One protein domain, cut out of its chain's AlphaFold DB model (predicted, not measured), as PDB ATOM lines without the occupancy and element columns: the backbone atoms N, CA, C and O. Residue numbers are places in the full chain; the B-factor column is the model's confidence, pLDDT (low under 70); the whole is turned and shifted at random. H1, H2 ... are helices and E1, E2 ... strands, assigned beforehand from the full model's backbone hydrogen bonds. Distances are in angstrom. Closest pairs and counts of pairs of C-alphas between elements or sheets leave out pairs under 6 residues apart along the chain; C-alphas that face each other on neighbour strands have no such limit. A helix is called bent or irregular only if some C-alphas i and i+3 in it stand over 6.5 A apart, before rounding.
ATOM      1  N   ALA A   6     -18.268 -31.551 -45.704       80.81
ATOM      2  CA  ALA A   6     -17.848 -30.939 -44.448       80.81
ATOM      3  C   ALA A   6     -18.259 -29.457 -44.316       80.81
ATOM      4  O   ALA A   6     -18.653 -29.037 -43.232       80.81
ATOM      5  N   LEU A   7     -18.218 -28.656 -45.389       86.00
ATOM      6  CA  LEU A   7     -18.653 -27.253 -45.348       86.00
ATOM      7  C   LEU A   7     -20.165 -27.168 -45.142       86.00
ATOM      8  O   LEU A   7     -20.616 -26.399 -44.298       86.00
ATOM      9  N   ASP A   8     -20.928 -28.007 -45.842       86.94
ATOM     10  CA  ASP A   8     -22.377 -28.112 -45.659       86.94
ATOM     11  C   ASP A   8     -22.723 -28.558 -44.225       86.94
ATOM     12  O   ASP A   8     -23.638 -28.016 -43.603       86.94
ATOM     13  N   GLU A   9     -21.953 -29.489 -43.651       89.06
ATOM     14  CA  GLU A   9     -22.078 -29.909 -42.248       89.06
ATOM     15  C   GLU A   9     -21.760 -28.762 -41.267       89.06
ATOM     16  O   GLU A   9     -22.458 -28.605 -40.259       89.06
ATOM     17  N   PHE A  10     -20.772 -27.908 -41.553       90.69
ATOM     18  CA  PHE A  10     -20.497 -26.711 -40.747       90.69
ATOM     19  C   PHE A  10     -21.596 -25.652 -40.869       90.69
ATOM     20  O   PHE A  10     -21.999 -25.084 -39.854       90.69
ATOM     21  N   VAL A  11     -22.135 -25.422 -42.068       91.31
ATOM     22  CA  VAL A  11     -23.280 -24.522 -42.271       91.31
ATOM     23  C   VAL A  11     -24.496 -25.038 -41.497       91.31
ATOM     24  O   VAL A  11     -25.131 -24.285 -40.759       91.31
ATOM     25  N   ALA A  12     -24.793 -26.335 -41.583       92.44
ATOM     26  CA  ALA A  12     -25.894 -26.946 -40.846       92.44
ATOM     27  C   ALA A  12     -25.706 -26.841 -39.321       92.44
ATOM     28  O   ALA A  12     -26.629 -26.438 -38.613       92.44
ATOM     29  N   SER A  13     -24.517 -27.178 -38.814       92.75
ATOM     30  CA  SER A  13     -24.261 -27.279 -37.372       92.75
ATOM     31  C   SER A  13     -24.000 -25.941 -36.677       92.75
ATOM     32  O   SER A  13     -24.440 -25.765 -35.543       92.75
ATOM     33  N   ARG A  14     -23.303 -24.997 -37.324       92.19
ATOM     34  CA  ARG A  14     -22.911 -23.713 -36.712       92.19
ATOM     35  C   ARG A  14     -23.790 -22.542 -37.128       92.19
ATOM     36  O   ARG A  14     -23.937 -21.604 -36.353       92.19
ATOM     37  N   LEU A  15     -24.390 -22.605 -38.316       93.25
ATOM     38  CA  LEU A  15     -25.215 -21.524 -38.865       93.25
ATOM     39  C   LEU A  15     -26.699 -21.900 -38.969       93.25
ATOM     40  O   LEU A  15     -27.490 -21.138 -39.519       93.25
ATOM     41  N   GLY A  16     -27.095 -23.072 -38.462       91.94
ATOM     42  CA  GLY A  16     -28.480 -23.545 -38.530       91.94
ATOM     43  C   GLY A  16     -28.966 -23.803 -39.959       91.94
ATOM     44  O   GLY A  16     -30.164 -23.731 -40.217       91.94
ATOM     45  N   GLY A  17     -28.048 -24.070 -40.891       91.31
ATOM     46  CA  GLY A  17     -28.357 -24.264 -42.309       91.31
ATOM     47  C   GLY A  17     -28.406 -22.973 -43.129       91.31
ATOM     48  O   GLY A  17     -28.675 -23.038 -44.327       91.31
ATOM     49  N   ASP A  18     -28.142 -21.810 -42.529       90.94
ATOM     50  CA  ASP A  18     -28.151 -20.536 -43.247       90.94
ATOM     51  C   ASP A  18     -26.855 -20.325 -44.044       90.94
ATOM     52  O   ASP A  18     -25.861 -19.783 -43.556       90.94
ATOM     53  N   ALA A  19     -26.880 -20.746 -45.309       88.75
ATOM     54  CA  ALA A  19     -25.756 -20.596 -46.228       88.75
ATOM     55  C   ALA A  19     -25.423 -19.130 -46.562       88.75
ATOM     56  O   ALA A  19     -24.303 -18.854 -46.990       88.75
ATOM     57  N   SER A  20     -26.336 -18.174 -46.342       90.75
ATOM     58  CA  SER A  20     -26.031 -16.749 -46.565       90.75
ATOM     59  C   SER A  20     -25.001 -16.208 -45.567       90.75
ATOM     60  O   SER A  20     -24.314 -15.227 -45.845       90.75
ATOM     61  N   ARG A  21     -24.846 -16.898 -44.431       91.94
ATOM     62  CA  ARG A  21     -23.913 -16.575 -43.347       91.94
ATOM     63  C   ARG A  21     -22.601 -17.348 -43.441       91.94
ATOM     64  O   ARG A  21     -21.808 -17.313 -42.510       91.94
ATOM     65  N   LEU A  22     -22.344 -18.049 -44.549       91.19
ATOM     66  CA  LEU A  22     -21.185 -18.937 -44.713       91.19
ATOM     67  C   LEU A  22     -19.851 -18.266 -44.363       91.19
ATOM     68  O   LEU A  22     -18.984 -18.911 -43.777       91.19
ATOM     69  N   LEU A  23     -19.692 -16.974 -44.661       93.25
ATOM     70  CA  LEU A  23     -18.469 -16.234 -44.339       93.25
ATOM     71  C   LEU A  23     -18.183 -16.127 -42.837       93.25
ATOM     72  O   LEU A  23     -17.017 -16.021 -42.465       93.25
ATOM     73  N   GLU A  24     -19.200 -16.234 -41.978       93.81
ATOM     74  CA  GLU A  24     -19.018 -16.265 -40.523       93.81
ATOM     75  C   GLU A  24     -18.179 -17.472 -40.077       93.81
ATOM     76  O   GLU A  24     -17.437 -17.397 -39.100       93.81
ATOM     77  N   LEU A  25     -18.213 -18.579 -40.833       91.81
ATOM     78  CA  LEU A  25     -17.360 -19.743 -40.568       91.81
ATOM     79  C   LEU A  25     -15.866 -19.411 -40.694       91.81
ATOM     80  O   LEU A  25     -15.039 -20.082 -40.083       91.81
ATOM     81  N   PHE A  26     -15.525 -18.374 -41.458       93.88
ATOM     82  CA  PHE A  26     -14.158 -17.955 -41.760       93.88
ATOM     83  C   PHE A  26     -13.726 -16.699 -40.982       93.88
ATOM     84  O   PHE A  26     -12.641 -16.167 -41.225       93.88
ATOM     85  N   GLU A  27     -14.534 -16.234 -40.020       90.69
ATOM     86  CA  GLU A  27     -14.125 -15.208 -39.045       90.69
ATOM     87  C   GLU A  27     -13.067 -15.732 -38.071       90.69
ATOM     88  O   GLU A  27     -12.256 -14.970 -37.542       90.69
ATOM     89  N   THR A  28     -13.052 -17.049 -37.854       87.38
ATOM     90  CA  THR A  28     -12.031 -17.733 -37.064       87.38
ATOM     91  C   THR A  28     -11.332 -18.793 -37.899       87.38
ATOM     92  O   THR A  28     -11.829 -19.266 -38.919       87.38
ATOM     93  N   ARG A  29     -10.149 -19.190 -37.439       91.62
ATOM     94  CA  ARG A  29      -9.314 -20.169 -38.132       91.62
ATOM     95  C   ARG A  29      -9.765 -21.619 -37.916       91.62
ATOM     96  O   ARG A  29      -9.390 -22.495 -38.685       91.62
ATOM     97  N   GLU A  30     -10.598 -21.866 -36.907       91.94
ATOM     98  CA  GLU A  30     -11.000 -23.207 -36.471       91.94
ATOM     99  C   GLU A  30     -11.648 -24.026 -37.597       91.94
ATOM    100  O   GLU A  30     -11.267 -25.171 -37.833       91.94
ATOM    101  N   VAL A  31     -12.606 -23.436 -38.319       89.44
ATOM    102  CA  VAL A  31     -13.309 -24.137 -39.404       89.44
ATOM    103  C   VAL A  31     -12.383 -24.355 -40.593       89.44
ATOM    104  O   VAL A  31     -12.398 -25.432 -41.178       89.44
ATOM    105  N   PHE A  32     -11.539 -23.375 -40.923       91.38
ATOM    106  CA  PHE A  32     -10.546 -23.531 -41.982       91.38
ATOM    107  C   PHE A  32      -9.586 -24.688 -41.689       91.38
ATOM    108  O   PHE A  32      -9.412 -25.555 -42.539       91.38
ATOM    109  N   ASP A  33      -9.029 -24.762 -40.477       92.69
ATOM    110  CA  ASP A  33      -8.122 -25.847 -40.090       92.69
ATOM    111  C   ASP A  33      -8.834 -27.218 -40.108       92.69
ATOM    112  O   ASP A  33      -8.239 -28.220 -40.514       92.69
ATOM    113  N   ALA A  34     -10.117 -27.272 -39.733       90.06
ATOM    114  CA  ALA A  34     -10.916 -28.497 -39.785       90.06
ATOM    115  C   ALA A  34     -11.237 -28.944 -41.224       90.06
ATOM    116  O   ALA A  34     -11.087 -30.121 -41.553       90.06
ATOM    117  N   LEU A  35     -11.637 -28.011 -42.094       89.06
ATOM    118  CA  LEU A  35     -11.866 -28.265 -43.519       89.06
ATOM    119  C   LEU A  35     -10.582 -28.725 -44.211       89.06
ATOM    120  O   LEU A  35     -10.610 -29.647 -45.023       89.06
ATOM    121  N   ARG A  36      -9.449 -28.127 -43.836       89.94
ATOM    122  CA  ARG A  36      -8.119 -28.505 -44.306       89.94
ATOM    123  C   ARG A  36      -7.768 -29.947 -43.947       89.94
ATOM    124  O   ARG A  36      -7.357 -30.707 -44.815       89.94
ATOM    125  N   ALA A  37      -7.990 -30.345 -42.696       88.06
ATOM    126  CA  ALA A  37      -7.718 -31.706 -42.231       88.06
ATOM    127  C   ALA A  37      -8.669 -32.768 -42.821       88.06
ATOM    128  O   ALA A  37      -8.318 -33.947 -42.865       88.06
ATOM    129  N   GLY A  38      -9.872 -32.364 -43.242       82.75
ATOM    130  CA  GLY A  38     -10.917 -33.249 -43.766       82.75
ATOM    131  C   GLY A  38     -11.031 -33.312 -45.291       82.75
ATOM    132  O   GLY A  38     -11.983 -33.919 -45.779       82.75
ATOM    133  N   ALA A  39     -10.120 -32.679 -46.039       77.44
ATOM    134  CA  ALA A  39     -10.220 -32.558 -47.494       77.44
ATOM    135  C   ALA A  39     -10.159 -33.920 -48.214       77.44
ATOM    136  O   ALA A  39      -9.299 -34.758 -47.929       77.44
ATOM    137  N   HIS A  40     -11.049 -34.129 -49.189       79.12
ATOM    138  CA  HIS A  40     -11.119 -35.342 -50.001       79.12
ATOM    139  C   HIS A  40     -10.785 -35.054 -51.479       79.12
ATOM    140  O   HIS A  40     -11.181 -34.021 -52.013       79.12
ATOM    141  N   PRO A  41     -10.134 -35.978 -52.217       78.50
ATOM    142  CA  PRO A  41      -9.783 -35.770 -53.629       78.50
ATOM    143  C   PRO A  41     -10.946 -35.454 -54.574       78.50
ATOM    144  O   PRO A  41     -10.743 -34.879 -55.638       78.50
ATOM    145  N   SER A  42     -12.159 -35.882 -54.220       79.31
ATOM    146  CA  SER A  42     -13.369 -35.617 -55.005       79.31
ATOM    147  C   SER A  42     -14.006 -34.261 -54.709       79.31
ATOM    148  O   SER A  42     -15.030 -33.941 -55.312       79.31
ATOM    149  N   ASP A  43     -13.472 -33.511 -53.746       82.12
ATOM    150  CA  ASP A  43     -13.974 -32.185 -53.435       82.12
ATOM    151  C   ASP A  43     -13.624 -31.237 -54.581       82.12
ATOM    152  O   ASP A  43     -12.537 -31.262 -55.152       82.12
ATOM    153  N   TRP A  44     -14.578 -30.387 -54.941       80.56
ATOM    154  CA  TRP A  44     -14.358 -29.325 -55.925       80.56
ATOM    155  C   TRP A  44     -13.553 -28.149 -55.329       80.56
ATOM    156  O   TRP A  44     -12.983 -27.345 -56.068       80.56
ATOM    157  N   TYR A  45     -13.484 -28.068 -53.997       87.06
ATOM    158  CA  TYR A  45     -12.780 -27.035 -53.247       87.06
ATOM    159  C   TYR A  45     -11.715 -27.642 -52.338       87.06
ATOM    160  O   TYR A  45     -11.993 -28.598 -51.618       87.06
ATOM    161  N   HIS A  46     -10.532 -27.034 -52.320       90.62
ATOM    162  CA  HIS A  46      -9.368 -27.538 -51.589       90.62
ATOM    163  C   HIS A  46      -8.765 -26.457 -50.692       90.62
ATOM    164  O   HIS A  46      -8.661 -25.295 -51.092       90.62
ATOM    165  N   PHE A  47      -8.321 -26.851 -49.496       92.06
ATOM    166  CA  PHE A  47      -7.709 -25.944 -48.514       92.06
ATOM    167  C   PHE A  47      -6.202 -26.170 -48.311       92.06
ATOM    168  O   PHE A  47      -5.563 -25.503 -47.499       92.06
ATOM    169  N   GLU A  48      -5.618 -27.089 -49.086       91.12
ATOM    170  CA  GLU A  48      -4.174 -27.304 -49.207       91.12
ATOM    171  C   GLU A  48      -3.783 -27.433 -50.680       91.12
ATOM    172  O   GLU A  48      -4.615 -27.835 -51.498       91.12
ATOM    173  N   PRO A  49      -2.526 -27.128 -51.047       88.88
ATOM    174  CA  PRO A  49      -2.032 -27.389 -52.390       88.88
ATOM    175  C   PRO A  49      -2.145 -28.877 -52.738       88.88
ATOM    176  O   PRO A  49      -1.640 -29.736 -52.018       88.88
ATOM    177  N   ASN A  50      -2.765 -29.183 -53.873       87.56
ATOM    178  CA  ASN A  50      -2.912 -30.546 -54.370       87.56
ATOM    179  C   ASN A  50      -2.836 -30.560 -55.904       87.56
ATOM    180  O   ASN A  50      -2.723 -29.508 -56.531       87.56
ATOM    181  N   THR A  51      -2.868 -31.739 -56.524       85.81
ATOM    182  CA  THR A  51      -2.815 -31.917 -57.987       85.81
ATOM    183  C   THR A  51      -4.194 -32.069 -58.627       85.81
ATOM    184  O   THR A  51      -4.284 -32.285 -59.832       85.81
ATOM    185  N   TYR A  52      -5.263 -32.003 -57.834       87.62
ATOM    186  CA  TYR A  52      -6.631 -32.162 -58.317       87.62
ATOM    187  C   TYR A  52      -7.132 -30.897 -59.005       87.62
ATOM    188  O   TYR A  52      -6.700 -29.786 -58.680       87.62
ATOM    189  N   ASP A  53      -8.050 -31.074 -59.945       90.50
ATOM    190  CA  ASP A  53      -8.767 -29.950 -60.531       90.50
ATOM    191  C   ASP A  53      -9.753 -29.388 -59.502       90.50
ATOM    192  O   ASP A  53     -10.342 -30.135 -58.714       90.50
ATOM    193  N   GLY A  54      -9.927 -28.071 -59.496       91.31
ATOM    194  CA  GLY A  54     -10.823 -27.407 -58.559       91.31
ATOM    195  C   GLY A  54     -10.350 -26.029 -58.139       91.31
ATOM    196  O   GLY A  54      -9.319 -25.522 -58.594       91.31
ATOM    197  N   ARG A  55     -11.119 -25.424 -57.240       92.88
ATOM    198  CA  ARG A  55     -10.814 -24.114 -56.677       92.88
ATOM    199  C   ARG A  55     -10.140 -24.268 -55.321       92.88
ATOM    200  O   ARG A  55     -10.507 -25.114 -54.515       92.88
ATOM    201  N   TYR A  56      -9.132 -23.452 -55.074       94.38
ATOM    202  CA  TYR A  56      -8.276 -23.552 -53.903       94.38
ATOM    203  C   TYR A  56      -8.387 -22.286 -53.063       94.38
ATOM    204  O   TYR A  56      -8.465 -21.188 -53.612       94.38
ATOM    205  N   LEU A  57      -8.351 -22.455 -51.742       95.25
ATOM    206  CA  LEU A  57      -8.102 -21.408 -50.753       95.25
ATOM    207  C   LEU A  57      -7.034 -21.946 -49.805       95.25
ATOM    208  O   LEU A  57      -7.340 -22.723 -48.909       95.25
ATOM    209  N   ILE A  58      -5.780 -21.559 -50.007       95.88
ATOM    210  CA  ILE A  58      -4.649 -22.093 -49.241       95.88
ATOM    211  C   ILE A  58      -4.038 -21.031 -48.332       95.88
ATOM    212  O   ILE A  58      -4.085 -19.834 -48.616       95.88
ATOM    213  N   GLU A  59      -3.410 -21.490 -47.254       96.25
ATOM    214  CA  GLU A  59      -2.517 -20.666 -46.446       96.25
ATOM    215  C   GLU A  59      -1.140 -20.547 -47.120       96.25
ATOM    216  O   GLU A  59      -0.614 -21.505 -47.691       96.25
ATOM    217  N   THR A  60      -0.544 -19.362 -47.026       95.19
ATOM    218  CA  THR A  60       0.813 -19.045 -47.486       95.19
ATOM    219  C   THR A  60       1.578 -18.323 -46.369       95.19
ATOM    220  O   THR A  60       0.949 -17.810 -45.442       95.19
ATOM    221  N   PRO A  61       2.920 -18.216 -46.435       95.44
ATOM    222  CA  PRO A  61       3.684 -17.460 -45.439       95.44
ATOM    223  C   PRO A  61       3.247 -15.993 -45.281       95.44
ATOM    224  O   PRO A  61       3.399 -15.431 -44.201       95.44
ATOM    225  N   ASP A  62       2.681 -15.399 -46.337       94.81
ATOM    226  CA  ASP A  62       2.282 -13.988 -46.393       94.81
ATOM    227  C   ASP A  62       0.765 -13.771 -46.200       94.81
ATOM    228  O   ASP A  62       0.271 -12.652 -46.354       94.81
ATOM    229  N   GLY A  63       0.006 -14.828 -45.880       96.19
ATOM    230  CA  GLY A  63      -1.449 -14.780 -45.716       96.19
ATOM    231  C   GLY A  63      -2.139 -15.931 -46.437       96.19
ATOM    232  O   GLY A  63      -1.906 -17.094 -46.129       96.19
ATOM    233  N   TYR A  64      -2.983 -15.619 -47.416       97.44
ATOM    234  CA  TYR A  64      -3.824 -16.589 -48.113       97.44
ATOM    235  C   TYR A  64      -3.780 -16.378 -49.622       97.44
ATOM    236  O   TYR A  64      -3.664 -15.252 -50.105       97.44
ATOM    237  N   GLU A  65      -3.905 -17.466 -50.371       97.69
ATOM    238  CA  GLU A  65      -3.985 -17.439 -51.828       97.69
ATOM    239  C   GLU A  65      -5.199 -18.243 -52.285       97.69
ATOM    240  O   GLU A  65      -5.454 -19.341 -51.786       97.69
ATOM    241  N   THR A  66      -5.938 -17.701 -53.250       97.12
ATOM    242  CA  THR A  66      -6.998 -18.429 -53.944       97.12
ATOM    243  C   THR A  66      -6.615 -18.611 -55.396       97.12
ATOM    244  O   THR A  66      -6.062 -17.696 -56.002       97.12
ATOM    245  N   TYR A  67      -6.912 -19.769 -55.971       96.69
ATOM    246  CA  TYR A  67      -6.668 -20.020 -57.391       96.69
ATOM    247  C   TYR A  67      -7.603 -21.096 -57.936       96.69
ATOM    248  O   TYR A  67      -8.118 -21.926 -57.189       96.69
ATOM    249  N   GLN A  68      -7.800 -21.100 -59.251       95.69
ATOM    250  CA  GLN A  68      -8.371 -22.230 -59.976       95.69
ATOM    251  C   GLN A  68      -7.227 -23.116 -60.472       95.69
ATOM    252  O   GLN A  68      -6.233 -22.609 -60.997       95.69
ATOM    253  N   GLN A  69      -7.354 -24.431 -60.329       94.75
ATOM    254  CA  GLN A  69      -6.438 -25.388 -60.933       94.75
ATOM    255  C   GLN A  69      -7.182 -26.271 -61.923       94.75
ATOM    256  O   GLN A  69      -8.142 -26.934 -61.546       94.75
ATOM    257  N   ASP A  70      -6.691 -26.306 -63.160       92.56
ATOM    258  CA  ASP A  70      -7.211 -27.171 -64.216       92.56
ATOM    259  C   ASP A  70      -6.046 -27.840 -64.947       92.56
ATOM    260  O   ASP A  70      -5.144 -27.170 -65.465       92.56
ATOM    261  N   ARG A  71      -6.045 -29.175 -64.995       89.38
ATOM    262  CA  ARG A  71      -5.011 -30.000 -65.643       89.38
ATOM    263  C   ARG A  71      -3.592 -29.615 -65.209       89.38
ATOM    264  O   ARG A  71      -2.678 -29.528 -66.029       89.38
ATOM    265  N   GLY A  72      -3.421 -29.343 -63.915       85.88
ATOM    266  CA  GLY A  72      -2.146 -28.945 -63.308       85.88
ATOM    267  C   GLY A  72      -1.716 -27.494 -63.563       85.88
ATOM    268  O   GLY A  72      -0.646 -27.096 -63.109       85.88
ATOM    269  N   SER A  73      -2.527 -26.690 -64.254       92.94
ATOM    270  CA  SER A  73      -2.263 -25.261 -64.457       92.94
ATOM    271  C   SER A  73      -3.029 -24.420 -63.442       92.94
ATOM    272  O   SER A  73      -4.246 -24.552 -63.333       92.94
ATOM    273  N   LYS A  74      -2.325 -23.531 -62.730       95.06
ATOM    274  CA  LYS A  74      -2.940 -22.545 -61.830       95.06
ATOM    275  C   LYS A  74      -3.337 -21.291 -62.602       95.06
ATOM    276  O   LYS A  74      -2.513 -20.703 -63.302       95.06
ATOM    277  N   THR A  75      -4.580 -20.865 -62.447       95.62
ATOM    278  CA  THR A  75      -5.139 -19.641 -63.030       95.62
ATOM    279  C   THR A  75      -5.931 -18.869 -61.973       95.62
ATOM    280  O   THR A  75      -6.156 -19.379 -60.877       95.62
ATOM    281  N   LEU A  76      -6.326 -17.625 -62.280       94.81
ATOM    282  CA  LEU A  76      -7.114 -16.767 -61.376       94.81
ATOM    283  C   LEU A  76      -6.501 -16.657 -59.969       94.81
ATOM    284  O   LEU A  76      -7.183 -16.815 -58.962       94.81
ATOM    285  N   VAL A  77      -5.182 -16.460 -59.916       96.69
ATOM    286  CA  VAL A  77      -4.443 -16.391 -58.655       96.69
ATOM    287  C   VAL A  77      -4.671 -15.031 -58.005       96.69
ATOM    288  O   VAL A  77      -4.303 -14.002 -58.573       96.69
ATOM    289  N   GLU A  78      -5.225 -15.037 -56.799       97.94
ATOM    290  CA  GLU A  78      -5.471 -13.850 -55.982       97.94
ATOM    291  C   GLU A  78      -4.889 -14.054 -54.583       97.94
ATOM    292  O   GLU A  78      -4.895 -15.164 -54.052       97.94
ATOM    293  N   ARG A  79      -4.363 -12.983 -53.983       98.00
ATOM    294  CA  ARG A  79      -3.688 -13.030 -52.680       98.00
ATOM    295  C   ARG A  79      -4.358 -12.100 -51.688       98.00
ATOM    296  O   ARG A  79      -4.690 -10.965 -52.020       98.00
ATOM    297  N   PHE A  80      -4.484 -12.573 -50.457       97.62
ATOM    298  CA  PHE A  80      -5.212 -11.907 -49.390       97.62
ATOM    299  C   PHE A  80      -4.413 -11.951 -48.092       97.62
ATOM    300  O   PHE A  80      -3.799 -12.960 -47.759       97.62
ATOM    301  N   ALA A  81      -4.463 -10.867 -47.320       96.81
ATOM    302  CA  ALA A  81      -3.823 -10.818 -46.007       96.81
ATOM    303  C   ALA A  81      -4.638 -11.545 -44.919       96.81
ATOM    304  O   ALA A  81      -4.088 -11.912 -43.884       96.81
ATOM    305  N   SER A  82      -5.947 -11.743 -45.125       95.81
ATOM    306  CA  SER A  82      -6.839 -12.379 -44.151       95.81
ATOM    307  C   SER A  82      -7.645 -13.527 -44.755       95.81
ATOM    308  O   SER A  82      -8.028 -13.497 -45.926       95.81
ATOM    309  N   LEU A  83      -7.951 -14.512 -43.906       95.50
ATOM    310  CA  LEU A  83      -8.789 -15.660 -44.249       95.50
ATOM    311  C   LEU A  83     -10.183 -15.218 -44.694       95.50
ATOM    312  O   LEU A  83     -10.700 -15.716 -45.687       95.50
ATOM    313  N   SER A  84     -10.769 -14.251 -43.989       94.69
ATOM    314  CA  SER A  84     -12.094 -13.718 -44.300       94.69
ATOM    315  C   SER A  84     -12.162 -13.096 -45.696       94.69
ATOM    316  O   SER A  84     -13.127 -13.327 -46.419       94.69
ATOM    317  N   ALA A  85     -11.126 -12.358 -46.110       95.31
ATOM    318  CA  ALA A  85     -11.065 -11.767 -47.443       95.31
ATOM    319  C   ALA A  85     -10.895 -12.841 -48.528       95.31
ATOM    320  O   ALA A  85     -11.572 -12.783 -49.552       95.31
ATOM    321  N   ALA A  86     -10.059 -13.852 -48.276       95.94
ATOM    322  CA  ALA A  86      -9.907 -14.986 -49.184       95.94
ATOM    323  C   ALA A  86     -11.211 -15.790 -49.324       95.94
ATOM    324  O   ALA A  86     -11.619 -16.124 -50.432       95.94
ATOM    325  N   ALA A  87     -11.902 -16.060 -48.214       94.00
ATOM    326  CA  ALA A  87     -13.180 -16.765 -48.216       94.00
ATOM    327  C   ALA A  87     -14.255 -15.970 -48.967       94.00
ATOM    328  O   ALA A  87     -14.983 -16.543 -49.775       94.00
ATOM    329  N   ALA A  88     -14.308 -14.650 -48.771       93.81
ATOM    330  CA  ALA A  88     -15.211 -13.775 -49.513       93.81
ATOM    331  C   ALA A  88     -14.974 -13.858 -51.027       93.81
ATOM    332  O   ALA A  88     -15.934 -14.008 -51.772       93.81
ATOM    333  N   ALA A  89     -13.719 -13.845 -51.485       93.06
ATOM    334  CA  ALA A  89     -13.406 -13.978 -52.910       93.06
ATOM    335  C   ALA A  89     -13.817 -15.338 -53.502       93.06
ATOM    336  O   ALA A  89     -14.038 -15.459 -54.708       93.06
ATOM    337  N   VAL A  90     -13.904 -16.379 -52.670       90.00
ATOM    338  CA  VAL A  90     -14.250 -17.737 -53.102       90.00
ATOM    339  C   VAL A  90     -15.755 -17.992 -53.104       90.00
ATOM    340  O   VAL A  90     -16.243 -18.663 -54.017       90.00
ATOM    341  N   PHE A  91     -16.473 -17.488 -52.100       86.88
ATOM    342  CA  PHE A  91     -17.858 -17.876 -51.821       86.88
ATOM    343  C   PHE A  91     -18.913 -16.787 -52.090       86.88
ATOM    344  O   PHE A  91     -20.101 -17.100 -51.994       86.88
ATOM    345  N   LEU A  92     -18.512 -15.555 -52.424       83.12
ATOM    346  CA  LEU A  92     -19.397 -14.493 -52.933       83.12
ATOM    347  C   LEU A  92     -19.257 -14.336 -54.451       83.12
ATOM    348  O   LEU A  92     -20.287 -14.011 -55.083       83.12
TER     349      LEU A  92
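This is residues 6 to 92 of the 92 residues of an uncharacterized protein of Inhella inkyongensis (UniProt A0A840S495). A strongly twisted sheet of three strands, E1, E2 and E3, makes one end of this domain, with H4 packed along one face of it; H1, H2 and H3 gather at the other end, H2 packing on H4, H1 farthest from the sheet. The long link from H3 folds back beside E1, where residues 45 to 46 pair in parallel with residues 55 to 56. The printed part has 87 residues, in the order H1 H2 H3 E1 E2 E3 H4, class mixed; the sheet's order is E1, E2, E3, antiparallel. It is compact, with a radius of gyration of the C-alphas of 12.5 A, and rounded, spanning 37 by 28 by 22 A.

Begin with the sheet, a meander, each strand the antiparallel neighbour of the one before: E1, residues 54 to 60, E2, residues 63 to 70, and E3, residues 73 to 80. In the hairpin E1 and E2, look at N 56 and O 67, 2.8 A apart; in the hairpin E2 and E3, at N 66 and O 78, 2.9 A. E3 bends by 61 degrees at residue 76. H4, residues 83 to 91, is on the sheet at a height of 8.4 A, and runs along the strands, at 11 degrees to E2 on the local plane. It lies over E2, and only just not over E3 too: 7 of its C-alphas fall on E2 and 2 on E3. Next find H2, residues 19 to 26, which touches H4 at a shallow tilt of 30 degrees, opposite ways; the closest C-alphas are those of Phe 26 and Ser 84, 5.4 A. H1, residues 6 to 15, touches H2, about perpendicular at 81 degrees, closest at the C-alphas of Val 11 and Ala 19, 6.1 A; H1 and H4 are apart. H3, residues 29 to 37, only grazes the sheet, with residues 32 to 36. H1 and H3 only just touch, with 3 pairs of C-alphas within 8 A, the closest those of Ala 6 and Leu 35, 6.6 A. H2 and H3 touch only at the corner, and only just, with 3 pairs, the closest C-alphas being those of Leu 25 and Val 31, 6.1 A. In H1, H3 and H4 every O i to N i+4 pair is within hydrogen-bond range; in H2 0 of 4 are, and 4 of 5 O i to N i+3 pairs. H2 is irregular: C-alphas 20 and 23 are 7.9 A apart.

Find C-alpha 54 at (-10.823, -27.407, -58.559), where E1 starts its 18.1 A; E2 measures 23.0 A and E3 20.3 A. H1 starts at C-alpha 6, (-17.848, -30.939, -44.448), and measures 13.2 A, H2 12.7 A, H3 12.3 A. H4 measures 12.0 A and ends at C-alpha 91, (-17.858, -17.876, -51.821).

The C-alphas farthest apart are those of Gly 16 and Ser 73, 36.9 A. The printed part has no cut and ends at Leu 92, the chain's last residue. The link H3 to E1, 16 residues, is long; the others are tight. Mean pLDDT of the printed part is 91.2, and no printed residue is under 70.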